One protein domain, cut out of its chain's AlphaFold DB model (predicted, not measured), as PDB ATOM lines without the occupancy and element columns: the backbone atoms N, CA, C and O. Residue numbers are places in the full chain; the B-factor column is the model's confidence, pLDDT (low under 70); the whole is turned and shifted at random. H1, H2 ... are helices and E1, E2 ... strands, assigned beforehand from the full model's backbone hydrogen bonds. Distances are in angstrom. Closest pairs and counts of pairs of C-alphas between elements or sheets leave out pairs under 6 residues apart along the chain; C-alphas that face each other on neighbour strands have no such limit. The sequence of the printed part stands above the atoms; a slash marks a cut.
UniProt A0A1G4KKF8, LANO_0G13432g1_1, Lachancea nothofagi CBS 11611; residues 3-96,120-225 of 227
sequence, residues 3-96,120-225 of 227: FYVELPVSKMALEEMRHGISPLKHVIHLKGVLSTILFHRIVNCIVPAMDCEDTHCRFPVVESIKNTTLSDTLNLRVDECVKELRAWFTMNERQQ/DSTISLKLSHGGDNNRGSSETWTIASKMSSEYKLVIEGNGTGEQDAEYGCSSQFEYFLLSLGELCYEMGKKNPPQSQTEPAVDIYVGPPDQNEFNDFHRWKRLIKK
ATOM      1  N   PHE A   3     213.995 151.412 203.495       85.50
ATOM      2  CA  PHE A   3     212.703 151.835 204.008       85.50
ATOM      3  C   PHE A   3     212.202 150.804 204.997       85.50
ATOM      4  O   PHE A   3     212.350 149.597 204.781       85.50
ATOM      5  N   TYR A   4     211.558 151.288 206.046       87.00
ATOM      6  CA  TYR A   4     211.021 150.450 207.095       87.00
ATOM      7  C   TYR A   4     209.546 150.770 207.328       87.00
ATOM      8  O   TYR A   4     209.162 151.919 207.531       87.00
ATOM      9  N   VAL A   5     208.714 149.737 207.283       88.44
ATOM     10  CA  VAL A   5     207.274 149.812 207.513       88.44
ATOM     11  C   VAL A   5     206.944 148.954 208.720       88.44
ATOM     12  O   VAL A   5     207.231 147.764 208.724       88.44
ATOM     13  N   GLU A   6     206.306 149.525 209.730       89.69
ATOM     14  CA  GLU A   6     205.717 148.775 210.834       89.69
ATOM     15  C   GLU A   6     204.247 148.517 210.542       89.69
ATOM     16  O   GLU A   6     203.472 149.443 210.288       89.69
ATOM     17  N   LEU A   7     203.872 147.245 210.600       89.12
ATOM     18  CA  LEU A   7     202.522 146.772 210.380       89.12
ATOM     19  C   LEU A   7     201.982 146.177 211.693       89.12
ATOM     20  O   LEU A   7     202.532 145.181 212.176       89.12
ATOM     21  N   PRO A   8     200.928 146.769 212.283       88.00
ATOM     22  CA  PRO A   8     200.368 146.329 213.547       88.00
ATOM     23  C   PRO A   8     199.717 144.950 213.413       88.00
ATOM     24  O   PRO A   8     198.810 144.739 212.604       88.00
ATOM     25  N   VAL A   9     200.132 144.026 214.274       86.25
ATOM     26  CA  VAL A   9     199.489 142.728 214.479       86.25
ATOM     27  C   VAL A   9     198.408 142.901 215.541       86.25
ATOM     28  O   VAL A   9     198.688 143.164 216.712       86.25
ATOM     29  N   SER A  10     197.144 142.764 215.142       83.81
ATOM     30  CA  SER A  10     196.028 142.881 216.086       83.81
ATOM     31  C   SER A  10     195.992 141.708 217.071       83.81
ATOM     32  O   SER A  10     196.350 140.587 216.722       83.81
ATOM     33  N   LYS A  11     195.450 141.921 218.277       83.50
ATOM     34  CA  LYS A  11     195.216 140.826 219.241       83.50
ATOM     35  C   LYS A  11     194.365 139.694 218.660       83.50
ATOM     36  O   LYS A  11     194.596 138.538 218.977       83.50
ATOM     37  N   MET A  12     193.406 140.028 217.800       84.38
ATOM     38  CA  MET A  12     192.559 139.044 217.129       84.38
ATOM     39  C   MET A  12     193.372 138.151 216.187       84.38
ATOM     40  O   MET A  12     193.228 136.937 216.249       84.38
ATOM     41  N   ALA A  13     194.299 138.733 215.419       85.25
ATOM     42  CA  ALA A  13     195.216 137.977 214.565       85.25
ATOM     43  C   ALA A  13     196.061 136.973 215.366       85.25
ATOM     44  O   ALA A  13     196.347 135.877 214.888       85.25
ATOM     45  N   LEU A  14     196.436 137.316 216.601       80.25
ATOM     46  CA  LEU A  14     197.143 136.395 217.497       80.25
ATOM     47  C   LEU A  14     196.287 135.205 217.885       80.25
ATOM     48  O   LEU A  14     196.745 134.072 217.785       80.25
ATOM     49  N   GLU A  15     195.058 135.464 218.330       83.25
ATOM     50  CA  GLU A  15     194.140 134.401 218.733       83.25
ATOM     51  C   GLU A  15     193.796 133.506 217.534       83.25
ATOM     52  O   GLU A  15     193.803 132.282 217.659       83.25
ATOM     53  N   GLU A  16     193.606 134.078 216.341       85.56
ATOM     54  CA  GLU A  16     193.450 133.315 215.097       85.56
ATOM     55  C   GLU A  16     194.654 132.384 214.875       85.56
ATOM     56  O   GLU A  16     194.493 131.163 214.800       85.56
ATOM     57  N   MET A  17     195.876 132.927 214.880       83.75
ATOM     58  CA  MET A  17     197.103 132.140 214.705       83.75
ATOM     59  C   MET A  17     197.288 131.068 215.789       83.75
ATOM     60  O   MET A  17     197.764 129.961 215.496       83.75
ATOM     61  N   ARG A  18     196.889 131.363 217.030       79.62
ATOM     62  CA  ARG A  18     196.911 130.434 218.166       79.62
ATOM     63  C   ARG A  18     196.006 129.232 217.922       79.62
ATOM     64  O   ARG A  18     196.408 128.096 218.169       79.62
ATOM     65  N   HIS A  19     194.826 129.468 217.360       84.00
ATOM     66  CA  HIS A  19     193.888 128.423 216.958       84.00
ATOM     67  C   HIS A  19     194.218 127.785 215.598       84.00
ATOM     68  O   HIS A  19     193.498 126.902 215.140       84.00
ATOM     69  N   GLY A  20     195.327 128.178 214.964       79.75
ATOM     70  CA  GLY A  20     195.730 127.679 213.649       79.75
ATOM     71  C   GLY A  20     194.880 128.199 212.496       79.75
ATOM     72  O   GLY A  20     194.907 127.616 211.416       79.75
ATOM     73  N   ILE A  21     194.159 129.290 212.730       84.81
ATOM     74  CA  ILE A  21     193.379 130.030 211.748       84.81
ATOM     75  C   ILE A  21     194.304 131.068 211.095       84.81
ATOM     76  O   ILE A  21     195.186 131.633 211.744       84.81
ATOM     77  N   SER A  22     194.131 131.294 209.793       81.38
ATOM     78  CA  SER A  22     194.873 132.339 209.084       81.38
ATOM     79  C   SER A  22     194.444 133.725 209.587       81.38
ATOM     80  O   SER A  22     193.240 133.983 209.625       81.38
ATOM     81  N   PRO A  23     195.378 134.628 209.947       87.94
ATOM     82  CA  PRO A  23     195.051 135.979 210.384       87.94
ATOM     83  C   PRO A  23     194.699 136.864 209.183       87.94
ATOM     84  O   PRO A  23     195.503 137.695 208.749       87.94
ATOM     85  N   LEU A  24     193.503 136.668 208.619       86.06
ATOM     86  CA  LEU A  24     193.097 137.213 207.315       86.06
ATOM     87  C   LEU A  24     193.330 138.720 207.202       86.06
ATOM     88  O   LEU A  24     193.907 139.187 206.225       86.06
ATOM     89  N   LYS A  25     192.981 139.486 208.239       86.50
ATOM     90  CA  LYS A  25     193.187 140.939 208.244       86.50
ATOM     91  C   LYS A  25     194.667 141.327 208.131       86.50
ATOM     92  O   LYS A  25     195.014 142.243 207.393       86.50
ATOM     93  N   HIS A  26     195.549 140.619 208.838       88.38
ATOM     94  CA  HIS A  26     196.995 140.866 208.782       88.38
ATOM     95  C   HIS A  26     197.579 140.493 207.417       88.38
ATOM     96  O   HIS A  26     198.384 141.238 206.861       88.38
ATOM     97  N   VAL A  27     197.122 139.372 206.850       88.56
ATOM     98  CA  VAL A  27     197.463 138.934 205.487       88.56
ATOM     99  C   VAL A  27     197.076 140.006 204.469       88.56
ATOM    100  O   VAL A  27     197.916 140.412 203.668       88.56
ATOM    101  N   ILE A  28     195.842 140.511 204.531       86.31
ATOM    102  CA  ILE A  28     195.348 141.574 203.645       86.31
ATOM    103  C   ILE A  28     196.221 142.824 203.763       86.31
ATOM    104  O   ILE A  28     196.602 143.399 202.747       86.31
ATOM    105  N   HIS A  29     196.597 143.225 204.978       89.25
ATOM    106  CA  HIS A  29     197.440 144.403 205.157       89.25
ATOM    107  C   HIS A  29     198.853 144.220 204.587       89.25
ATOM    108  O   HIS A  29     199.356 145.125 203.920       89.25
ATOM    109  N   LEU A  30     199.486 143.060 204.804       90.06
ATOM    110  CA  LEU A  30     200.789 142.742 204.206       90.06
ATOM    111  C   LEU A  30     200.719 142.807 202.676       90.06
ATOM    112  O   LEU A  30     201.564 143.447 202.047       90.06
ATOM    113  N   LYS A  31     199.680 142.199 202.086       87.88
ATOM    114  CA  LYS A  31     199.446 142.243 200.639       87.88
ATOM    115  C   LYS A  31     199.229 143.668 200.143       87.88
ATOM    116  O   LYS A  31     199.826 144.037 199.135       87.88
ATOM    117  N   GLY A  32     198.432 144.467 200.851       87.50
ATOM    118  CA  GLY A  32     198.159 145.851 200.478       87.50
ATOM    119  C   GLY A  32     199.419 146.712 200.479       87.50
ATOM    120  O   GLY A  32     199.694 147.369 199.484       87.50
ATOM    121  N   VAL A  33     200.249 146.636 201.525       91.00
ATOM    122  CA  VAL A  33     201.524 147.377 201.581       91.00
ATOM    123  C   VAL A  33     202.460 146.974 200.443       91.00
ATOM    124  O   VAL A  33     202.953 147.843 199.722       91.00
ATOM    125  N   LEU A  34     202.693 145.670 200.255       90.12
ATOM    126  CA  LEU A  34     203.574 145.171 199.194       90.12
ATOM    127  C   LEU A  34     203.064 145.584 197.812       90.12
ATOM    128  O   LEU A  34     203.837 146.078 196.993       90.12
ATOM    129  N   SER A  35     201.763 145.434 197.569       86.56
ATOM    130  CA  SER A  35     201.160 145.757 196.276       86.56
ATOM    131  C   SER A  35     201.179 147.257 195.995       86.56
ATOM    132  O   SER A  35     201.496 147.644 194.874       86.56
ATOM    133  N   THR A  36     200.947 148.111 196.998       88.12
ATOM    134  CA  THR A  36     201.095 149.568 196.862       88.12
ATOM    135  C   THR A  36     202.529 149.951 196.486       88.12
ATOM    136  O   THR A  36     202.715 150.738 195.558       88.12
ATOM    137  N   ILE A  37     203.546 149.373 197.138       89.44
ATOM    138  CA  ILE A  37     204.952 149.648 196.793       89.44
ATOM    139  C   ILE A  37     205.237 149.211 195.353       89.44
ATOM    140  O   ILE A  37     205.722 150.006 194.549       89.44
ATOM    141  N   LEU A  38     204.898 147.969 195.003       85.50
ATOM    142  CA  LEU A  38     205.126 147.421 193.663       85.50
ATOM    143  C   LEU A  38     204.417 148.250 192.585       85.50
ATOM    144  O   LEU A  38     205.032 148.590 191.575       85.50
ATOM    145  N   PHE A  39     203.162 148.637 192.825       83.44
ATOM    146  CA  PHE A  39     202.360 149.450 191.912       83.44
ATOM    147  C   PHE A  39     203.008 150.805 191.609       83.44
ATOM    148  O   PHE A  39     203.010 151.250 190.465       83.44
ATOM    149  N   HIS A  40     203.575 151.471 192.617       83.81
ATOM    150  CA  HIS A  40     204.182 152.789 192.427       83.81
ATOM    151  C   HIS A  40     205.645 152.747 191.969       83.81
ATOM    152  O   HIS A  40     206.134 153.742 191.426       83.81
ATOM    153  N   ARG A  41     206.369 151.651 192.222       81.56
ATOM    154  CA  ARG A  41     207.819 151.572 191.975       81.56
ATOM    155  C   ARG A  41     208.195 150.794 190.715       81.56
ATOM    156  O   ARG A  41     209.301 150.986 190.215       81.56
ATOM    157  N   ILE A  42     207.303 149.975 190.160       77.31
ATOM    158  CA  ILE A  42     207.560 149.198 188.939       77.31
ATOM    159  C   ILE A  42     206.904 149.875 187.736       77.31
ATOM    160  O   ILE A  42     205.703 150.120 187.714       77.31
ATOM    161  N   VAL A  43     207.694 150.165 186.701       62.56
ATOM    162  CA  VAL A  43     207.225 150.839 185.481       62.56
ATOM    163  C   VAL A  43     206.925 149.801 184.384       62.56
ATOM    164  O   VAL A  43     207.667 148.836 184.211       62.56
ATOM    165  N   ASN A  44     205.857 150.021 183.607       55.12
ATOM    166  CA  ASN A  44     205.492 149.307 182.363       55.12
ATOM    167  C   ASN A  44     204.952 147.867 182.448       55.12
ATOM    168  O   ASN A  44     204.779 147.247 181.401       55.12
ATOM    169  N   CYS A  45     204.652 147.320 183.627       53.44
ATOM    170  CA  CYS A  45     204.230 145.917 183.739       53.44
ATOM    171  C   CYS A  45     203.148 145.717 184.805       53.44
ATOM    172  O   CYS A  45     203.313 144.908 185.709       53.44
ATOM    173  N   ILE A  46     202.072 146.500 184.745       56.88
ATOM    174  CA  ILE A  46     200.989 146.416 185.725       56.88
ATOM    175  C   ILE A  46     199.702 146.095 184.976       56.88
ATOM    176  O   ILE A  46     199.253 146.882 184.143       56.88
ATOM    177  N   VAL A  47     199.104 144.949 185.294       54.72
ATOM    178  CA  VAL A  47     197.666 144.740 185.117       54.72
ATOM    179  C   VAL A  47     197.044 145.143 186.449       54.72
ATOM    180  O   VAL A  47     197.162 144.381 187.407       54.72
ATOM    181  N   PRO A  48     196.498 146.367 186.569       55.62
ATOM    182  CA  PRO A  48     195.909 146.796 187.820       55.62
ATOM    183  C   PRO A  48     194.641 145.982 188.046       55.62
ATOM    184  O   PRO A  48     193.656 146.135 187.322       55.62
ATOM    185  N   ALA A  49     194.674 145.132 189.061       57.31
ATOM    186  CA  ALA A  49     193.490 144.505 189.616       57.31
ATOM    187  C   ALA A  49     193.149 145.172 190.951       57.31
ATOM    188  O   ALA A  49     194.011 145.736 191.628       57.31
ATOM    189  N   MET A  50     191.874 145.130 191.317       54.28
ATOM    190  CA  MET A  50     191.409 145.522 192.641       54.28
ATOM    191  C   MET A  50     191.068 144.229 193.365       54.28
ATOM    192  O   MET A  50     190.046 143.622 193.053       54.28
ATOM    193  N   ASP A  51     191.930 143.792 194.276       56.19
ATOM    194  CA  ASP A  51     191.615 142.646 195.126       56.19
ATOM    195  C   ASP A  51     190.798 143.111 196.340       56.19
ATOM    196  O   ASP A  51     190.988 144.216 196.864       56.19
ATOM    197  N   CYS A  52     189.824 142.295 196.728       49.38
ATOM    198  CA  CYS A  52     188.863 142.565 197.789       49.38
ATOM    199  C   CYS A  52     188.410 141.238 198.397       49.38
ATOM    200  O   CYS A  52     187.586 140.538 197.812       49.38
ATOM    201  N   GLU A  53     188.843 140.967 199.625       50.16
ATOM    202  CA  GLU A  53     188.161 140.007 200.509       50.16
ATOM    203  C   GLU A  53     187.694 140.637 201.833       50.16
ATOM    204  O   GLU A  53     187.019 139.982 202.620       50.16
ATOM    205  N   ASP A  54     187.951 141.931 202.055       47.84
ATOM    206  CA  ASP A  54     187.373 142.697 203.163       47.84
ATOM    207  C   ASP A  54     186.687 143.938 202.579       47.84
ATOM    208  O   ASP A  54     187.303 144.739 201.874       47.84
ATOM    209  N   THR A  55     185.384 144.093 202.823       51.59
ATOM    210  CA  THR A  55     184.490 145.078 202.176       51.59
ATOM    211  C   THR A  55     184.863 146.545 202.416       51.59
ATOM    212  O   THR A  55     184.180 147.451 201.933       51.59
ATOM    213  N   HIS A  56     185.936 146.792 203.164       59.72
ATOM    214  CA  HIS A  56     186.322 148.084 203.717       59.72
ATOM    215  C   HIS A  56     187.755 148.503 203.389       59.72
ATOM    216  O   HIS A  56     188.237 149.452 203.994       59.72
ATOM    217  N   CYS A  57     188.451 147.807 202.486       61.81
ATOM    218  CA  CYS A  57     189.735 148.287 201.991       61.81
ATOM    219  C   CYS A  57     189.958 147.889 200.536       61.81
ATOM    220  O   CYS A  57     189.688 146.761 200.129       61.81
ATOM    221  N   ARG A  58     190.450 148.840 199.745       70.19
ATOM    222  CA  ARG A  58     190.731 148.680 198.323       70.19
ATOM    223  C   ARG A  58     192.145 149.160 198.033       70.19
ATOM    224  O   ARG A  58     192.464 150.314 198.305       70.19
ATOM    225  N   PHE A  59     192.969 148.299 197.449       73.88
ATOM    226  CA  PHE A  59     194.330 148.640 197.044       73.88
ATOM    227  C   PHE A  59     194.648 148.068 195.659       73.88
ATOM    228  O   PHE A  59     194.047 147.068 195.257       73.88
ATOM    229  N   PRO A  60     195.563 148.707 194.909       71.94
ATOM    230  CA  PRO A  60     195.992 148.186 193.620       71.94
ATOM    231  C   PRO A  60     196.756 146.875 193.807       71.94
ATOM    232  O   PRO A  60     197.570 146.763 194.723       71.94
ATOM    233  N   VAL A  61     196.538 145.918 192.909       72.06
ATOM    234  CA  VAL A  61     197.270 144.648 192.850       72.06
ATOM    235  C   VAL A  61     198.051 144.548 191.549       72.06
ATOM    236  O   VAL A  61     197.575 144.952 190.487       72.06
ATOM    237  N   VAL A  62     199.265 144.007 191.654       70.69
ATOM    238  CA  VAL A  62     200.149 143.711 190.524       70.69
ATOM    239  C   VAL A  62     200.104 142.205 190.271       70.69
ATOM    240  O   VAL A  62     200.761 141.433 190.966       70.69
ATOM    241  N   GLU A  63     199.306 141.770 189.293       68.50
ATOM    242  CA  GLU A  63     199.116 140.335 189.015       68.50
ATOM    243  C   GLU A  63     200.365 139.673 188.418       68.50
ATOM    244  O   GLU A  63     200.765 138.574 188.817       68.50
ATOM    245  N   SER A  64     201.002 140.344 187.456       65.38
ATOM    246  CA  SER A  64     202.152 139.808 186.733       65.38
ATOM    247  C   SER A  64     203.095 140.901 186.252       65.38
ATOM    248  O   SER A  64     202.681 142.034 186.017       65.38
ATOM    249  N   ILE A  65     204.358 140.519 186.058       66.56
ATOM    250  CA  ILE A  65     205.377 141.323 185.383       66.56
ATOM    251  C   ILE A  65     205.896 140.488 184.206       66.56
ATOM    252  O   ILE A  65     206.412 139.392 184.415       66.56
ATOM    253  N   LYS A  66     205.662 140.959 182.969       58.38
ATOM    254  CA  LYS A  66     206.025 140.307 181.687       58.38
ATOM    255  C   LYS A  66     205.982 138.766 181.707       58.38
ATOM    256  O   LYS A  66     206.953 138.104 181.348       58.38
ATOM    257  N   ASN A  67     204.824 138.206 182.062       58.59
ATOM    258  CA  ASN A  67     204.518 136.763 182.091       58.59
ATOM    259  C   ASN A  67     205.031 135.970 183.305       58.59
ATOM    260  O   ASN A  67     204.817 134.760 183.354       58.59
ATOM    261  N   THR A  68     205.648 136.614 184.298       63.62
ATOM    262  CA  THR A  68     205.901 135.994 185.608       63.62
ATOM    263  C   THR A  68     204.764 136.355 186.558       63.62
ATOM    264  O   THR A  68     204.514 137.540 186.799       63.62
ATOM    265  N   THR A  69     204.065 135.351 187.094       69.69
ATOM    266  CA  THR A  69     202.996 135.560 188.080       69.69
ATOM    267  C   THR A  69     203.605 136.033 189.400       69.69
ATOM    268  O   THR A  69     204.193 135.254 190.153       69.69
ATOM    269  N   LEU A  70     203.480 137.331 189.682       76.06
ATOM    270  CA  LEU A  70     203.987 137.923 190.918       76.06
ATOM    271  C   LEU A  70     203.031 137.657 192.082       76.06
ATOM    272  O   LEU A  70     203.486 137.480 193.209       76.06
ATOM    273  N   SER A  71     201.730 137.563 191.792       73.69
ATOM    274  CA  SER A  71     200.689 137.267 192.781       73.69
ATOM    275  C   SER A  71     200.982 135.979 193.563       73.69
ATOM    276  O   SER A  71     200.974 135.996 194.790       73.69
ATOM    277  N   ASP A  72     201.359 134.891 192.882       79.12
ATOM    278  CA  ASP A  72     201.683 133.612 193.531       79.12
ATOM    279  C   ASP A  72     202.916 133.717 194.433       79.12
ATOM    280  O   ASP A  72     202.922 133.204 195.552       79.12
ATOM    281  N   THR A  73     203.947 134.433 193.975       81.75
ATOM    282  CA  THR A  73     205.165 134.666 194.767       81.75
ATOM    283  C   THR A  73     204.852 135.511 195.999       81.75
ATOM    284  O   THR A  73     205.284 135.182 197.101       81.75
ATOM    285  N   LEU A  74     204.069 136.579 195.838       82.69
ATOM    286  CA  LEU A  74     203.658 137.453 196.931       82.69
ATOM    287  C   LEU A  74     202.813 136.685 197.954       82.69
ATOM    288  O   LEU A  74     203.103 136.753 199.147       82.69
ATOM    289  N   ASN A  75     201.834 135.900 197.497       83.94
ATOM    290  CA  ASN A  75     201.014 135.042 198.352       83.94
ATOM    291  C   ASN A  75     201.880 134.048 199.135       83.94
ATOM    292  O   ASN A  75     201.758 133.966 200.356       83.94
ATOM    293  N   LEU A  76     202.815 133.369 198.463       86.19
ATOM    294  CA  LEU A  76     203.729 132.424 199.101       86.19
ATOM    295  C   LEU A  76     204.586 133.093 200.187       86.19
ATOM    296  O   LEU A  76     204.709 132.557 201.287       86.19
ATOM    297  N   ARG A  77     205.164 134.268 199.908       86.62
ATOM    298  CA  ARG A  77     206.011 134.989 200.875       86.62
ATOM    299  C   ARG A  77     205.213 135.562 202.043       86.62
ATOM    300  O   ARG A  77     205.702 135.559 203.171       86.62
ATOM    301  N   VAL A  78     203.981 136.010 201.807       86.12
ATOM    302  CA  VAL A  78     203.070 136.417 202.886       86.12
ATOM    303  C   VAL A  78     202.728 135.221 203.777       86.12
ATOM    304  O   VAL A  78     202.816 135.338 205.000       86.12
ATOM    305  N   ASP A  79     202.437 134.056 203.197       86.00
ATOM    306  CA  ASP A  79     202.173 132.830 203.956       86.00
ATOM    307  C   ASP A  79     203.388 132.381 204.782       86.00
ATOM    308  O   ASP A  79     203.244 131.966 205.934       86.00
ATOM    309  N   GLU A  80     204.596 132.464 204.221       86.19
ATOM    310  CA  GLU A  80     205.845 132.190 204.942       86.19
ATOM    311  C   GLU A  80     206.051 133.160 206.115       86.19
ATOM    312  O   GLU A  80     206.323 132.720 207.233       86.19
ATOM    313  N   CYS A  81     205.823 134.459 205.909       84.25
ATOM    314  CA  CYS A  81     205.917 135.470 206.963       84.25
ATOM    315  C   CYS A  81     204.927 135.216 208.103       84.25
ATOM    316  O   CYS A  81     205.284 135.350 209.277       84.25
ATOM    317  N   VAL A  82     203.689 134.832 207.778       85.25
ATOM    318  CA  VAL A  82     202.667 134.467 208.769       85.25
ATOM    319  C   VAL A  82     203.057 133.194 209.524       85.25
ATOM    320  O   VAL A  82     202.841 133.111 210.734       85.25
ATOM    321  N   LYS A  83     203.671 132.210 208.854       84.44
ATOM    322  CA  LYS A  83     204.199 131.006 209.520       84.44
ATOM    323  C   LYS A  83     205.321 131.348 210.501       84.44
ATOM    324  O   LYS A  83     205.294 130.832 211.619       84.44
ATOM    325  N   GLU A  84     206.263 132.213 210.123       82.19
ATOM    326  CA  GLU A  84     207.321 132.681 211.030       82.19
ATOM    327  C   GLU A  84     206.748 133.445 212.221       82.19
ATOM    328  O   GLU A  84     207.091 133.150 213.366       82.19
ATOM    329  N   LEU A  85     205.797 134.346 211.967       81.81
ATOM    330  CA  LEU A  85     205.107 135.109 213.001       81.81
ATOM    331  C   LEU A  85     204.405 134.175 214.003       81.81
ATOM    332  O   LEU A  85     204.565 134.303 215.218       81.81
ATOM    333  N   ARG A  86     203.682 133.165 213.505       80.25
ATOM    334  CA  ARG A  86     203.036 132.137 214.334       80.25
ATOM    335  C   ARG A  86     204.046 131.322 215.147       80.25
ATOM    336  O   ARG A  86     203.796 131.019 216.319       80.25
ATOM    337  N   ALA A  87     205.170 130.939 214.542       78.06
ATOM    338  CA  ALA A  87     206.226 130.200 215.226       78.06
ATOM    339  C   ALA A  87     206.839 131.035 216.361       78.06
ATOM    340  O   ALA A  87     206.968 130.533 217.481       78.06
ATOM    341  N   TRP A  88     207.125 132.312 216.100       76.06
ATOM    342  CA  TRP A  88     207.618 133.267 217.090       76.06
ATOM    343  C   TRP A  88     206.655 133.402 218.277       76.06
ATOM    344  O   TRP A  88     207.072 133.258 219.429       76.06
ATOM    345  N   PHE A  89     205.350 133.561 218.013       72.00
ATOM    346  CA  PHE A  89     204.333 133.608 219.071       72.00
ATOM    347  C   PHE A  89     204.318 132.336 219.915       72.00
ATOM    348  O   PHE A  89     204.391 132.402 221.142       72.00
ATOM    349  N   THR A  90     204.310 131.171 219.265       70.50
ATOM    350  CA  THR A  90     204.298 129.874 219.957       70.50
ATOM    351  C   THR A  90     205.524 129.698 220.861       70.50
ATOM    352  O   THR A  90     205.423 129.128 221.951       70.50
ATOM    353  N   MET A  91     206.697 130.176 220.433       69.19
ATOM    354  CA  MET A  91     207.923 130.120 221.236       69.19
ATOM    355  C   MET A  91     207.858 131.044 222.458       69.19
ATOM    356  O   MET A  91     208.262 130.632 223.547       69.19
ATOM    357  N   ASN A  92     207.316 132.253 222.310       66.56
ATOM    358  CA  ASN A  92     207.245 133.230 223.398       66.56
ATOM    359  C   ASN A  92     206.141 132.934 224.419       66.56
ATOM    360  O   ASN A  92     206.355 133.149 225.612       66.56
ATOM    361  N   GLU A  93     205.003 132.371 224.006       62.94
ATOM    362  CA  GLU A  93     203.980 131.888 224.947       62.94
ATOM    363  C   GLU A  93     204.533 130.789 225.865       62.94
ATOM    364  O   GLU A  93     204.312 130.805 227.078       62.94
ATOM    365  N   ARG A  94     205.320 129.856 225.311       57.41
ATOM    366  CA  ARG A  94     205.956 128.781 226.093       57.41
ATOM    367  C   ARG A  94     206.933 129.316 227.138       57.41
ATOM    368  O   ARG A  94     207.050 128.723 228.206       57.41
ATOM    369  N   GLN A  95     207.605 130.432 226.858       53.38
ATOM    370  CA  GLN A  95     208.507 131.079 227.816       53.38
ATOM    371  C   GLN A  95     207.754 131.786 228.952       53.38
ATOM    372  O   GLN A  95     208.251 131.824 230.075       53.38
ATOM    373  N   GLN A  96     206.550 132.306 228.696       49.53
ATOM    374  CA  GLN A  96     205.727 132.961 229.722       49.53
ATOM    375  C   GLN A  96     204.998 131.967 230.641       49.53
ATOM    376  O   GLN A  96     204.666 132.312 231.773       49.53
ATOM    377  N   ASP A 120     208.532 141.056 215.121       67.69
ATOM    378  CA  ASP A 120     208.105 139.686 215.431       67.69
ATOM    379  C   ASP A 120     208.177 138.779 214.184       67.69
ATOM    380  O   ASP A 120     208.350 137.568 214.296       67.69
ATOM    381  N   SER A 121     208.085 139.379 212.989       79.81
ATOM    382  CA  SER A 121     208.378 138.787 211.674       79.81
ATOM    383  C   SER A 121     208.578 139.901 210.632       79.81
ATOM    384  O   SER A 121     207.999 140.984 210.783       79.81
ATOM    385  N   THR A 122     209.381 139.681 209.585       86.25
ATOM    386  CA  THR A 122     209.641 140.686 208.533       86.25
ATOM    387  C   THR A 122     209.548 140.104 207.125       86.25
ATOM    388  O   THR A 122     210.051 139.014 206.867       86.25
ATOM    389  N   ILE A 123     208.982 140.873 206.192       86.38
ATOM    390  CA  ILE A 123     209.112 140.653 204.745       86.38
ATOM    391  C   ILE A 123     209.979 141.766 204.183       86.38
ATOM    392  O   ILE A 123     209.693 142.943 204.402       86.38
ATOM    393  N   SER A 124     211.001 141.404 203.421       87.69
ATOM    394  CA  SER A 124     211.818 142.352 202.679       87.69
ATOM    395  C   SER A 124     211.526 142.238 201.185       87.69
ATOM    396  O   SER A 124     211.530 141.153 200.604       87.69
ATOM    397  N   LEU A 125     211.275 143.390 200.570       88.00
ATOM    398  CA  LEU A 125     211.127 143.582 199.135       88.00
ATOM    399  C   LEU A 125     212.330 144.386 198.647       88.00
ATOM    400  O   LEU A 125     212.525 145.531 199.054       88.00
ATOM    401  N   LYS A 126     213.128 143.800 197.762       88.06
ATOM    402  CA  LYS A 126     214.272 144.455 197.132       88.06
ATOM    403  C   LYS A 126     213.966 144.693 195.660       88.06
ATOM    404  O   LYS A 126     213.641 143.764 194.926       88.06
ATOM    405  N   LEU A 127     214.089 145.949 195.248       84.81
ATOM    406  CA  LEU A 127     213.947 146.376 193.864       84.81
ATOM    407  C   LEU A 127     215.316 146.824 193.365       84.81
ATOM    408  O   LEU A 127     215.885 147.794 193.873       84.81
ATOM    409  N   SER A 128     215.851 146.107 192.381       79.44
ATOM    410  CA  SER A 128     217.160 146.404 191.795       79.44
ATOM    411  C   SER A 128     216.998 146.873 190.353       79.44
ATOM    412  O   SER A 128     216.393 146.188 189.532       79.44
ATOM    413  N   HIS A 129     217.569 148.034 190.038       72.00
ATOM    414  CA  HIS A 129     217.544 148.632 188.706       72.00
ATOM    415  C   HIS A 129     218.966 148.645 188.139       72.00
ATOM    416  O   HIS A 129     219.804 149.431 188.581       72.00
ATOM    417  N   GLY A 130     219.266 147.771 187.174       58.41
ATOM    418  CA  GLY A 130     220.559 147.764 186.483       58.41
ATOM    419  C   GLY A 130     220.783 146.532 185.604       58.41
ATOM    420  O   GLY A 130     220.424 145.426 185.990       58.41
ATOM    421  N   GLY A 131     221.392 146.735 184.432       51.91
ATOM    422  CA  GLY A 131     221.934 145.669 183.582       51.91
ATOM    423  C   GLY A 131     223.458 145.593 183.703       51.91
ATOM    424  O   GLY A 131     224.088 146.646 183.746       51.91
ATOM    425  N   ASP A 132     223.989 144.366 183.787       45.84
ATOM    426  CA  ASP A 132     225.367 143.819 183.688       45.84
ATOM    427  C   ASP A 132     226.633 144.626 184.070       45.84
ATOM    428  O   ASP A 132     227.694 144.025 184.200       45.84
ATOM    429  N   ASN A 133     226.593 145.931 184.349       43.44
ATOM    430  CA  ASN A 133     227.769 146.748 184.660       43.44
ATOM    431  C   ASN A 133     227.553 147.635 185.906       43.44
ATOM    432  O   ASN A 133     227.389 148.848 185.849       43.44
ATOM    433  N   ASN A 134     227.583 146.980 187.066       46.28
ATOM    434  CA  ASN A 134     228.241 147.399 188.312       46.28
ATOM    435  C   ASN A 134     227.977 148.770 188.985       46.28
ATOM    436  O   ASN A 134     228.818 149.231 189.759       46.28
ATOM    437  N   ARG A 135     226.799 149.385 188.819       51.94
ATOM    438  CA  ARG A 135     226.231 150.309 189.834       51.94
ATOM    439  C   ARG A 135     224.720 150.488 189.657       51.94
ATOM    440  O   ARG A 135     224.229 151.586 189.428       51.94
ATOM    441  N   GLY A 136     223.979 149.383 189.731       57.19
ATOM    442  CA  GLY A 136     222.519 149.451 189.768       57.19
ATOM    443  C   GLY A 136     222.032 150.144 191.042       57.19
ATOM    444  O   GLY A 136     222.612 149.943 192.113       57.19
ATOM    445  N   SER A 137     220.989 150.968 190.942       69.06
ATOM    446  CA  SER A 137     220.331 151.509 192.130       69.06
ATOM    447  C   SER A 137     219.430 150.435 192.734       69.06
ATOM    448  O   SER A 137     218.618 149.814 192.046       69.06
ATOM    449  N   SER A 138     219.593 150.193 194.032       77.81
ATOM    450  CA  SER A 138     218.754 149.267 194.784       77.81
ATOM    451  C   SER A 138     218.005 149.995 195.893       77.81
ATOM    452  O   SER A 138     218.543 150.853 196.610       77.81
ATOM    453  N   GLU A 139     216.732 149.653 196.030       83.50
ATOM    454  CA  GLU A 139     215.913 150.026 197.173       83.50
ATOM    455  C   GLU A 139     215.392 148.773 197.863       83.50
ATOM    456  O   GLU A 139     214.998 147.806 197.213       83.50
ATOM    457  N   THR A 140     215.426 148.800 199.189       86.81
ATOM    458  CA  THR A 140     214.966 147.709 200.038       86.81
ATOM    459  C   THR A 140     213.879 148.247 200.948       86.81
ATOM    460  O   THR A 140     214.102 149.196 201.697       86.81
ATOM    461  N   TRP A 141     212.716 147.618 200.892       89.88
ATOM    462  CA  TRP A 141     211.566 147.889 201.737       89.88
ATOM    463  C   TRP A 141     211.422 146.743 202.725       89.88
ATOM    464  O   TRP A 141     211.255 145.598 202.316       89.88
ATOM    465  N   THR A 142     211.491 147.033 204.016       90.00
ATOM    466  CA  THR A 142     211.328 146.038 205.078       90.00
ATOM    467  C   THR A 142     210.005 146.281 205.784       90.00
ATOM    468  O   THR A 142     209.828 147.302 206.441       90.00
ATOM    469  N   ILE A 143     209.076 145.341 205.648       91.94
ATOM    470  CA  ILE A 143     207.760 145.362 206.274       91.94
ATOM    471  C   ILE A 143     207.820 144.468 207.508       91.94
ATOM    472  O   ILE A 143     207.914 143.247 207.414       91.94
ATOM    473  N   ALA A 144     207.779 145.085 208.678       88.56
ATOM    474  CA  ALA A 144     207.846 144.446 209.973       88.56
ATOM    475  C   ALA A 144     206.461 144.281 210.590       88.56
ATOM    476  O   ALA A 144     205.792 145.261 210.907       88.56
ATOM    477  N   SER A 145     206.073 143.040 210.857       86.88
ATOM    478  CA  SER A 145     204.921 142.733 211.702       86.88
ATOM    479  C   SER A 145     205.294 143.006 213.159       86.88
ATOM    480  O   SER A 145     206.230 142.394 213.682       86.88
ATOM    481  N   LYS A 146     204.598 143.947 213.802       83.50
ATOM    482  CA  LYS A 146     204.850 144.340 215.194       83.50
ATOM    483  C   LYS A 146     203.582 144.348 216.020       83.50
ATOM    484  O   LYS A 146     202.516 144.742 215.560       83.50
ATOM    485  N   MET A 147     203.731 144.018 217.292       77.94
ATOM    486  CA  MET A 147     202.708 144.236 218.312       77.94
ATOM    487  C   MET A 147     202.567 145.733 218.639       77.94
ATOM    488  O   MET A 147     203.058 146.215 219.661       77.94
ATOM    489  N   SER A 148     201.901 146.475 217.756       79.75
ATOM    490  CA  SER A 148     201.605 147.906 217.887       79.75
ATOM    491  C   SER A 148     200.122 148.193 217.619       79.75
ATOM    492  O   SER A 148     199.359 147.319 217.203       79.75
ATOM    493  N   SER A 149     199.690 149.424 217.895       78.31
ATOM    494  CA  SER A 149     198.336 149.910 217.585       78.31
ATOM    495  C   SER A 149     198.253 150.713 216.287       78.31
ATOM    496  O   SER A 149     197.155 151.070 215.868       78.31
ATOM    497  N   GLU A 150     199.392 151.028 215.675       84.38
ATOM    498  CA  GLU A 150     199.499 151.976 214.567       84.38
ATOM    499  C   GLU A 150     200.446 151.437 213.493       84.38
ATOM    500  O   GLU A 150     201.413 150.726 213.794       84.38
ATOM    501  N   TYR A 151     200.137 151.775 212.241       88.88
ATOM    502  CA  TYR A 151     201.036 151.629 211.104       88.88
ATOM    503  C   TYR A 151     202.036 152.771 211.131       88.88
ATOM    504  O   TYR A 151     201.646 153.914 211.374       88.88
ATOM    505  N   LYS A 152     203.296 152.480 210.823       86.44
ATOM    506  CA  LYS A 152     204.359 153.486 210.813       86.44
ATOM    507  C   LYS A 152     205.273 153.290 209.615       86.44
ATOM    508  O   LYS A 152     205.624 152.166 209.276       86.44
ATOM    509  N   LEU A 153     205.672 154.385 208.985       84.75
ATOM    510  CA  LEU A 153     206.597 154.417 207.859       84.75
ATOM    511  C   LEU A 153     207.815 155.252 208.246       84.75
ATOM    512  O   LEU A 153     207.681 156.414 208.628       84.75
ATOM    513  N   VAL A 154     208.993 154.647 208.153       82.12
ATOM    514  CA  VAL A 154     210.280 155.229 208.535       82.12
ATOM    515  C   VAL A 154     211.247 155.120 207.363       82.12
ATOM    516  O   VAL A 154     211.317 154.089 206.687       82.12
ATOM    517  N   ILE A 155     211.997 156.190 207.121       76.31
ATOM    518  CA  ILE A 155     213.078 156.213 206.134       76.31
ATOM    519  C   ILE A 155     214.398 156.142 206.897       76.31
ATOM    520  O   ILE A 155     214.693 157.031 207.697       76.31
ATOM    521  N   GLU A 156     215.183 155.095 206.647       66.31
ATOM    522  CA  GLU A 156     216.505 154.945 207.252       66.31
ATOM    523  C   GLU A 156     217.546 155.639 206.359       66.31
ATOM    524  O   GLU A 156     217.739 155.298 205.184       66.31
ATOM    525  N   GLY A 157     218.201 156.665 206.907       56.41
ATOM    526  CA  GLY A 157     219.263 157.395 206.223       56.41
ATOM    527  C   GLY A 157     220.533 156.552 206.106       56.41
ATOM    528  O   GLY A 157     221.048 156.031 207.095       56.41
ATOM    529  N   ASN A 158     221.095 156.447 204.899       47.91
ATOM    530  CA  ASN A 158     222.361 155.746 204.676       47.91
ATOM    531  C   ASN A 158     223.542 156.535 205.286       47.91
ATOM    532  O   ASN A 158     224.173 157.349 204.617       47.91
ATOM    533  N   GLY A 159     223.886 156.256 206.545       45.91
ATOM    534  CA  GLY A 159     225.244 156.432 207.080       45.91
ATOM    535  C   GLY A 159     225.745 157.855 207.371       45.91
ATOM    536  O   GLY A 159     226.895 157.995 207.781       45.91
ATOM    537  N   THR A 160     224.934 158.904 207.230       40.06
ATOM    538  CA  THR A 160     225.346 160.293 207.522       40.06
ATOM    539  C   THR A 160     224.507 160.946 208.614       40.06
ATOM    540  O   THR A 160     223.960 162.013 208.396       40.06
ATOM    541  N   GLY A 161     224.381 160.329 209.793       42.56
ATOM    542  CA  GLY A 161     223.867 160.994 211.007       42.56
ATOM    543  C   GLY A 161     222.446 161.585 210.944       42.56
ATOM    544  O   GLY A 161     222.019 162.202 211.920       42.56
ATOM    545  N   GLU A 162     221.719 161.409 209.840       45.31
ATOM    546  CA  GLU A 162     220.316 161.780 209.705       45.31
ATOM    547  C   GLU A 162     219.479 160.765 210.481       45.31
ATOM    548  O   GLU A 162     219.586 159.557 210.276       45.31
ATOM    549  N   GLN A 163     218.719 161.279 211.446       52.59
ATOM    550  CA  GLN A 163     217.834 160.498 212.302       52.59
ATOM    551  C   GLN A 163     216.766 159.796 211.459       52.59
ATOM    552  O   GLN A 163     216.284 160.376 210.487       52.59
ATOM    553  N   ASP A 164     216.371 158.594 211.883       59.06
ATOM    554  CA  ASP A 164     215.173 157.896 211.418       59.06
ATOM    555  C   ASP A 164     214.003 158.887 211.323       59.06
ATOM    556  O   ASP A 164     213.477 159.353 212.340       59.06
ATOM    557  N   ALA A 165     213.620 159.254 210.102       64.25
ATOM    558  CA  ALA A 165     212.537 160.198 209.878       64.25
ATOM    559  C   ALA A 165     211.239 159.410 209.693       64.25
ATOM    560  O   ALA A 165     211.094 158.638 208.740       64.25
ATOM    561  N   GLU A 166     210.294 159.590 210.616       77.75
ATOM    562  CA  GLU A 166     208.933 159.084 210.453       77.75
ATOM    563  C   GLU A 166     208.230 159.893 209.356       77.75
ATOM    564  O   GLU A 166     208.111 161.114 209.453       77.75
ATOM    565  N   TYR A 167     207.802 159.214 208.294       73.19
ATOM    566  CA  TYR A 167     207.168 159.828 207.126       73.19
ATOM    567  C   TYR A 167     205.638 159.723 207.168       73.19
ATOM    568  O   TYR A 167     204.940 160.551 206.592       73.19
ATOM    569  N   GLY A 168     205.100 158.720 207.863       79.25
ATOM    570  CA  GLY A 168     203.659 158.552 208.009       79.25
ATOM    571  C   GLY A 168     203.300 157.610 209.148       79.25
ATOM    572  O   GLY A 168     203.950 156.582 209.339       79.25
ATOM    573  N   CYS A 169     202.245 157.961 209.882       83.88
ATOM    574  CA  CYS A 169     201.655 157.140 210.930       83.88
ATOM    575  C   CYS A 169     200.128 157.228 210.862       83.88
ATOM    576  O   CYS A 169     199.567 158.295 210.606       83.88
ATOM    577  N   SER A 170     199.448 156.104 211.064       81.88
ATOM    578  CA  SER A 170     197.988 156.058 211.129       81.88
ATOM    579  C   SER A 170     197.533 154.838 211.918       81.88
ATOM    580  O   SER A 170     198.199 153.808 211.928       81.88
ATOM    581  N   SER A 171     196.358 154.910 212.535       83.06
ATOM    582  CA  SER A 171     195.642 153.733 213.049       83.06
ATOM    583  C   SER A 171     194.708 153.111 212.001       83.06
ATOM    584  O   SER A 171     194.229 151.988 212.169       83.06
ATOM    585  N   GLN A 172     194.462 153.822 210.897       86.69
ATOM    586  CA  GLN A 172     193.610 153.391 209.793       86.69
ATOM    587  C   GLN A 172     194.457 152.982 208.590       86.69
ATOM    588  O   GLN A 172     195.267 153.767 208.091       86.69
ATOM    589  N   PHE A 173     194.234 151.757 208.116       87.19
ATOM    590  CA  PHE A 173     195.040 151.146 207.065       87.19
ATOM    591  C   PHE A 173     194.960 151.903 205.732       87.19
ATOM    592  O   PHE A 173     195.987 152.149 205.112       87.19
ATOM    593  N   GLU A 174     193.773 152.359 205.321       85.50
ATOM    594  CA  GLU A 174     193.604 153.102 204.063       85.50
ATOM    595  C   GLU A 174     194.400 154.410 204.049       85.50
ATOM    596  O   GLU A 174     195.126 154.685 203.096       85.50
ATOM    597  N   TYR A 175     194.335 155.194 205.130       86.06
ATOM    598  CA  TYR A 175     195.127 156.420 205.245       86.06
ATOM    599  C   TYR A 175     196.627 156.135 205.282       86.06
ATOM    600  O   TYR A 175     197.402 156.891 204.701       86.06
ATOM    601  N   PHE A 176     197.039 155.021 205.893       90.06
ATOM    602  CA  PHE A 176     198.431 154.590 205.835       90.06
ATOM    603  C   PHE A 176     198.878 154.274 204.398       90.06
ATOM    604  O   PHE A 176     199.947 154.722 203.982       90.06
ATOM    605  N   LEU A 177     198.058 153.561 203.617       88.00
ATOM    606  CA  LEU A 177     198.358 153.278 202.210       88.00
ATOM    607  C   LEU A 177     198.455 154.555 201.363       88.00
ATOM    608  O   LEU A 177     199.296 154.616 200.468       88.00
ATOM    609  N   LEU A 178     197.656 155.586 201.660       86.50
ATOM    610  CA  LEU A 178     197.777 156.891 200.998       86.50
ATOM    611  C   LEU A 178     199.131 157.552 201.291       86.50
ATOM    612  O   LEU A 178     199.810 157.964 200.351       86.50
ATOM    613  N   SER A 179     199.563 157.594 202.557       88.81
ATOM    614  CA  SER A 179     200.887 158.124 202.927       88.81
ATOM    615  C   SER A 179     202.031 157.326 202.295       88.81
ATOM    616  O   SER A 179     203.033 157.899 201.867       88.81
ATOM    617  N   LEU A 180     201.885 156.003 202.193       90.56
ATOM    618  CA  LEU A 180     202.854 155.142 201.513       90.56
ATOM    619  C   LEU A 180     202.927 155.436 200.007       90.56
ATOM    620  O   LEU A 180     204.023 155.517 199.451       90.56
ATOM    621  N   GLY A 181     201.780 155.624 199.351       88.06
ATOM    622  CA  GLY A 181     201.713 156.018 197.943       88.06
ATOM    623  C   GLY A 181     202.349 157.387 197.690       88.06
ATOM    624  O   GLY A 181     203.121 157.541 196.740       88.06
ATOM    625  N   GLU A 182     202.105 158.358 198.576       87.75
ATOM    626  CA  GLU A 182     202.739 159.682 198.534       87.75
ATOM    627  C   GLU A 182     204.265 159.581 198.668       87.75
ATOM    628  O   GLU A 182     204.985 160.161 197.848       87.75
ATOM    629  N   LEU A 183     204.771 158.759 199.600       88.31
ATOM    630  CA  LEU A 183     206.210 158.499 199.702       88.31
ATOM    631  C   LEU A 183     206.755 157.945 198.391       88.31
ATOM    632  O   LEU A 183     207.751 158.446 197.868       88.31
ATOM    633  N   CYS A 184     206.119 156.903 197.855       86.56
ATOM    634  CA  CYS A 184     206.573 156.256 196.629       86.56
ATOM    635  C   CYS A 184     206.600 157.239 195.447       86.56
ATOM    636  O   CYS A 184     207.517 157.180 194.622       86.56
ATOM    637  N   TYR A 185     205.639 158.164 195.393       84.56
ATOM    638  CA  TYR A 185     205.583 159.234 194.402       84.56
ATOM    639  C   TYR A 185     206.724 160.249 194.566       84.56
ATOM    640  O   TYR A 185     207.450 160.521 193.605       84.56
ATOM    641  N   GLU A 186     206.946 160.771 195.776       84.12
ATOM    642  CA  GLU A 186     208.069 161.677 196.059       84.12
ATOM    643  C   GLU A 186     209.418 161.018 195.748       84.12
ATOM    644  O   GLU A 186     210.309 161.634 195.152       84.12
ATOM    645  N   MET A 187     209.545 159.733 196.074       80.94
ATOM    646  CA  MET A 187     210.704 158.916 195.743       80.94
ATOM    647  C   MET A 187     210.886 158.741 194.237       80.94
ATOM    648  O   MET A 187     212.013 158.816 193.754       80.94
ATOM    649  N   GLY A 188     209.802 158.555 193.481       77.38
ATOM    650  CA  GLY A 188     209.821 158.481 192.018       77.38
ATOM    651  C   GLY A 188     210.297 159.770 191.359       77.38
ATOM    652  O   GLY A 188     211.025 159.711 190.372       77.38
ATOM    653  N   LYS A 189     209.966 160.930 191.935       80.25
ATOM    654  CA  LYS A 189     210.471 162.224 191.452       80.25
ATOM    655  C   LYS A 189     211.954 162.426 191.757       80.25
ATOM    656  O   LYS A 189     212.687 162.911 190.901       80.25
ATOM    657  N   LYS A 190     212.393 162.090 192.978       77.12
ATOM    658  CA  LYS A 190     213.786 162.296 193.422       77.12
ATOM    659  C   LYS A 190     214.753 161.286 192.806       77.12
ATOM    660  O   LYS A 190     215.863 161.649 192.438       77.12
ATOM    661  N   ASN A 191     214.327 160.030 192.711       74.69
ATOM    662  CA  ASN A 191     215.103 158.903 192.207       74.69
ATOM    663  C   ASN A 191     214.249 158.117 191.201       74.69
ATOM    664  O   ASN A 191     213.746 157.034 191.533       74.69
ATOM    665  N   PRO A 192     214.037 158.663 189.989       69.50
ATOM    666  CA  PRO A 192     213.318 157.942 188.956       69.50
ATOM    667  C   PRO A 192     214.087 156.662 188.594       69.50
ATOM    668  O   PRO A 192     215.325 156.682 188.573       69.50
ATOM    669  N   PRO A 193     213.389 155.546 188.318       62.84
ATOM    670  CA  PRO A 193     214.033 154.325 187.854       62.84
ATOM    671  C   PRO A 193     214.870 154.637 186.608       62.84
ATOM    672  O   PRO A 193     214.362 155.116 185.598       62.84
ATOM    673  N   GLN A 194     216.185 154.430 186.715       58.81
ATOM    674  CA  GLN A 194     217.156 154.917 185.729       58.81
ATOM    675  C   GLN A 194     217.192 154.079 184.442       58.81
ATOM    676  O   GLN A 194     217.845 154.475 183.479       58.81
ATOM    677  N   SER A 195     216.510 152.932 184.402       55.62
ATOM    678  CA  SER A 195     216.589 152.002 183.281       55.62
ATOM    679  C   SER A 195     215.257 151.787 182.570       55.62
ATOM    680  O   SER A 195     214.223 151.582 183.196       55.62
ATOM    681  N   GLN A 196     215.315 151.735 181.235       54.84
ATOM    682  CA  GLN A 196     214.262 151.135 180.403       54.84
ATOM    683  C   GLN A 196     214.204 149.603 180.556       54.84
ATOM    684  O   GLN A 196     213.262 148.970 180.081       54.84
ATOM    685  N   THR A 197     215.216 148.998 181.192       57.75
ATOM    686  CA  THR A 197     215.209 147.586 181.580       57.75
ATOM    687  C   THR A 197     214.391 147.369 182.845       57.75
ATOM    688  O   THR A 197     214.281 148.244 183.700       57.75
ATOM    689  N   GLU A 198     213.809 146.182 182.921       66.31
ATOM    690  CA  GLU A 198     212.894 145.731 183.963       66.31
ATOM    691  C   GLU A 198     213.570 145.684 185.340       66.31
ATOM    692  O   GLU A 198     214.716 145.231 185.424       66.31
ATOM    693  N   PRO A 199     212.907 146.157 186.412       70.56
ATOM    694  CA  PRO A 199     213.442 146.008 187.755       70.56
ATOM    695  C   PRO A 199     213.428 144.534 188.162       70.56
ATOM    696  O   PRO A 199     212.412 143.855 188.018       70.56
ATOM    697  N   ALA A 200     214.539 144.052 188.715       78.25
ATOM    698  CA  ALA A 200     214.545 142.768 189.402       78.25
ATOM    699  C   ALA A 200     213.809 142.922 190.741       78.25
ATOM    700  O   ALA A 200     214.115 143.838 191.516       78.25
ATOM    701  N   VAL A 201     212.830 142.047 190.976       82.38
ATOM    702  CA  VAL A 201     211.972 142.038 192.165       82.38
ATOM    703  C   VAL A 201     212.296 140.803 192.990       82.38
ATOM    704  O   VAL A 201     211.938 139.692 192.605       82.38
ATOM    705  N   ASP A 202     212.917 141.007 194.146       83.50
ATOM    706  CA  ASP A 202     213.196 139.935 195.095       83.50
ATOM    707  C   ASP A 202     212.352 140.140 196.356       83.50
ATOM    708  O   ASP A 202     212.466 141.164 197.032       83.50
ATOM    709  N   ILE A 203     211.509 139.159 196.684       85.12
ATOM    710  CA  ILE A 203     210.708 139.143 197.916       85.12
ATOM    711  C   ILE A 203     211.156 137.955 198.758       85.12
ATOM    712  O   ILE A 203     211.116 136.807 198.297       85.12
ATOM    713  N   TYR A 204     211.553 138.219 199.998       83.94
ATOM    714  CA  TYR A 204     211.976 137.195 200.946       83.94
ATOM    715  C   TYR A 204     211.498 137.514 202.361       83.94
ATOM    716  O   TYR A 204     211.235 138.664 202.710       83.94
ATOM    717  N   VAL A 205     211.366 136.466 203.168       80.25
ATOM    718  CA  VAL A 205     211.037 136.566 204.590       80.25
ATOM    719  C   VAL A 205     212.337 136.567 205.392       80.25
ATOM    720  O   VAL A 205     213.270 135.832 205.068       80.25
ATOM    721  N   GLY A 206     212.408 137.423 206.407       67.88
ATOM    722  CA  GLY A 206     213.588 137.621 207.245       67.88
ATOM    723  C   GLY A 206     214.179 139.031 207.133       67.88
ATOM    724  O   GLY A 206     213.722 139.840 206.323       67.88
ATOM    725  N   PRO A 207     215.141 139.382 208.007       58.62
ATOM    726  CA  PRO A 207     215.815 140.675 207.953       58.62
ATOM    727  C   PRO A 207     216.624 140.800 206.651       58.62
ATOM    728  O   PRO A 207     217.040 139.773 206.105       58.62
ATOM    729  N   PRO A 208     216.892 142.025 206.164       53.56
ATOM    730  CA  PRO A 208     217.646 142.214 204.931       53.56
ATOM    731  C   PRO A 208     219.031 141.550 204.993       53.56
ATOM    732  O   PRO A 208     219.618 141.437 206.072       53.56
ATOM    733  N   ASP A 209     219.531 141.098 203.835       50.50
ATOM    734  CA  ASP A 209     220.757 140.294 203.695       50.50
ATOM    735  C   ASP A 209     221.887 140.713 204.660       50.50
ATOM    736  O   ASP A 209     222.383 141.844 204.677       50.50
ATOM    737  N   GLN A 210     222.330 139.739 205.460       42.16
ATOM    738  CA  GLN A 210     223.199 139.911 206.632       42.16
ATOM    739  C   GLN A 210     224.604 140.464 206.336       42.16
ATOM    740  O   GLN A 210     225.324 140.813 207.274       42.16
ATOM    741  N   ASN A 211     225.015 140.577 205.070       41.66
ATOM    742  CA  ASN A 211     226.312 141.163 204.722       41.66
ATOM    743  C   ASN A 211     226.351 142.691 204.898       41.66
ATOM    744  O   ASN A 211     227.430 143.216 205.152       41.66
ATOM    745  N   GLU A 212     225.209 143.391 204.877       42.78
ATOM    746  CA  GLU A 212     225.129 144.824 205.232       42.78
ATOM    747  C   GLU A 212     224.696 145.033 206.698       42.78
ATOM    748  O   GLU A 212     225.116 145.980 207.361       42.78
ATOM    749  N   PHE A 213     223.923 144.096 207.258       37.97
ATOM    750  CA  PHE A 213     223.406 144.151 208.634       37.97
ATOM    751  C   PHE A 213     224.434 143.752 209.716       37.97
ATOM    752  O   PHE A 213     224.254 144.039 210.909       37.97
ATOM    753  N   ASN A 214     225.530 143.090 209.323       37.88
ATOM    754  CA  ASN A 214     226.571 142.628 210.244       37.88
ATOM    755  C   ASN A 214     227.298 143.780 210.947       37.88
ATOM    756  O   ASN A 214     227.595 143.667 212.140       37.88
ATOM    757  N   ASP A 215     227.527 144.906 210.271       38.44
ATOM    758  CA  ASP A 215     228.199 146.055 210.886       38.44
ATOM    759  C   ASP A 215     227.312 146.761 211.918       38.44
ATOM    760  O   ASP A 215     227.801 147.172 212.971       38.44
ATOM    761  N   PHE A 216     225.991 146.771 211.720       40.88
ATOM    762  CA  PHE A 216     225.044 147.349 212.674       40.88
ATOM    763  C   PHE A 216     224.946 146.535 213.975       40.88
ATOM    764  O   PHE A 216     225.061 147.081 215.077       40.88
ATOM    765  N   HIS A 217     224.816 145.206 213.891       42.81
ATOM    766  CA  HIS A 217     224.809 144.360 215.092       42.81
ATOM    767  C   HIS A 217     226.171 144.305 215.790       42.81
ATOM    768  O   HIS A 217     226.224 144.194 217.022       42.81
ATOM    769  N   ARG A 218     227.272 144.402 215.036       38.72
ATOM    770  CA  ARG A 218     228.631 144.480 215.584       38.72
ATOM    771  C   ARG A 218     228.862 145.807 216.310       38.72
ATOM    772  O   ARG A 218     229.397 145.788 217.419       38.72
ATOM    773  N   TRP A 219     228.359 146.921 215.776       38.31
ATOM    774  CA  TRP A 219     228.396 148.240 216.416       38.31
ATOM    775  C   TRP A 219     227.519 148.299 217.680       38.31
ATOM    776  O   TRP A 219     227.971 148.733 218.742       38.31
ATOM    777  N   LYS A 220     226.310 147.718 217.634       36.25
ATOM    778  CA  LYS A 220     225.396 147.608 218.791       36.25
ATOM    779  C   LYS A 220     225.967 146.737 219.924       36.25
ATOM    780  O   LYS A 220     225.686 146.996 221.094       36.25
ATOM    781  N   ARG A 221     226.794 145.729 219.606       41.94
ATOM    782  CA  ARG A 221     227.556 144.935 220.595       41.94
ATOM    783  C   ARG A 221     228.774 145.680 221.155       41.94
ATOM    784  O   ARG A 221     229.135 145.427 222.299       41.94
ATOM    785  N   LEU A 222     229.402 146.562 220.376       34.59
ATOM    786  CA  LEU A 222     230.566 147.351 220.799       34.59
ATOM    787  C   LEU A 222     230.186 148.444 221.804       34.59
ATOM    788  O   LEU A 222     230.840 148.563 222.834       34.59
ATOM    789  N   ILE A 223     229.074 149.150 221.589       40.38
ATOM    790  CA  ILE A 223     228.589 150.169 222.538       40.38
ATOM    791  C   ILE A 223     228.137 149.536 223.857       40.38
ATOM    792  O   ILE A 223     228.441 150.055 224.927       40.38
ATOM    793  N   LYS A 224     227.504 148.358 223.802       35.28
ATOM    794  CA  LYS A 224     227.119 147.584 224.996       35.28
ATOM    795  C   LYS A 224     228.298 147.072 225.833       35.28
ATOM    796  O   LYS A 224     228.068 146.558 226.918       35.28
ATOM    797  N   LYS A 225     229.531 147.131 225.318       37.31
ATOM    798  CA  LYS A 225     230.749 146.778 226.066       37.31
ATOM    799  C   LYS A 225     231.468 147.997 226.649       37.31
ATOM    800  O   LYS A 225     232.400 147.809 227.423       37.31
TER     801      LYS A 225
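Overview. This is residues 3 to 96 and 120 to 225 of the 227 residues of the protein "LANO_0G13432g1_1" of Lachancea nothofagi CBS 11611 (UniProt A0A1G4KKF8). What is the main picture? A twisted slab of six strands has H2, H3 and H4 covering one face, two layers, helices on one face of a sheet. The small antiparallel hairpin E2 and E3 packs on H2 away from that sheet, H1 packs on H2 and H3, and H5, residues 210 to 223, sticks out. What makes it up? The printed part has 200 residues, class mixed, helices and strands, in the order E1 H1 H2 E2 E3 H3 E4 E5 E6 E7 H4 E8 H5; the large sheet, E7 E6 E1 E5 E4 E8, is mixed. It is compact, with a radius of gyration of the C-alphas of 17.5 A, and spans 52 by 51 by 28 A.

Arrangement. How do the strands pair? E7, residues 165 to 170, and E6, residues 151 to 156, form an antiparallel hairpin, N 153 and O 168 at 2.8 A; E6 is antiparallel to E1, residues 3 to 8, N 6 and O 152 at 2.8 A. E1 is parallel to E5, residues 137 to 146, N 5 and O 142 at 2.8 A. E5 forms an antiparallel hairpin with E4, residues 121 to 129, N 125 and O 141 at 2.8 A, and E4 is antiparallel to E8, residues 200 to 205, N 124 and O 204 at 2.8 A. Which helices are on this sheet? H2, residues 24 to 41, is over E5 and E4, at a height of 9.2 A over the sheet. On the same face, H3, residues 70 to 96, is over E8 at 5.3 A, and H4, residues 173 to 190, over E7 at 9.2 A. What touches H2? H4 touches it at a shallow tilt of 19 degrees, the same way, closest C-alphas His 40 and Cys 184, 5.9 A. Its residues 27 to 31 alone touch H3, at a steep tilt of 45 degrees, closest C-alphas Val 27 and Val 78, 6.7 A. H1, residues 11 to 18, only just touches H2, with 3 pairs of C-alphas within 8 A. What remains? E2, residues 48 to 51, pairs with E3, residues 59 to 62, N 61 and O 49 at 2.8 A. Every O i to N i+4 pair is within hydrogen-bond range in H1, H2, H3 and H4; in H5, residues 210 to 223, 8 of 10 are.

Along the chain. Where are the anchors? E1 begins at C-alpha 3 (212.703, 151.835, 204.008); H5 ends at C-alpha 223 (228.589, 150.169, 222.538). How long are the elements? H3 measures 39.2 A, E5 28.7 A, and H2 and H4 25.7 A each.

Size, cuts and confidence. Where is the cut? Residues 97 to 119 are not printed; C-alphas 96 and 120 are 16.0 A apart. Where is confidence low? H5 has a mean pLDDT of 40.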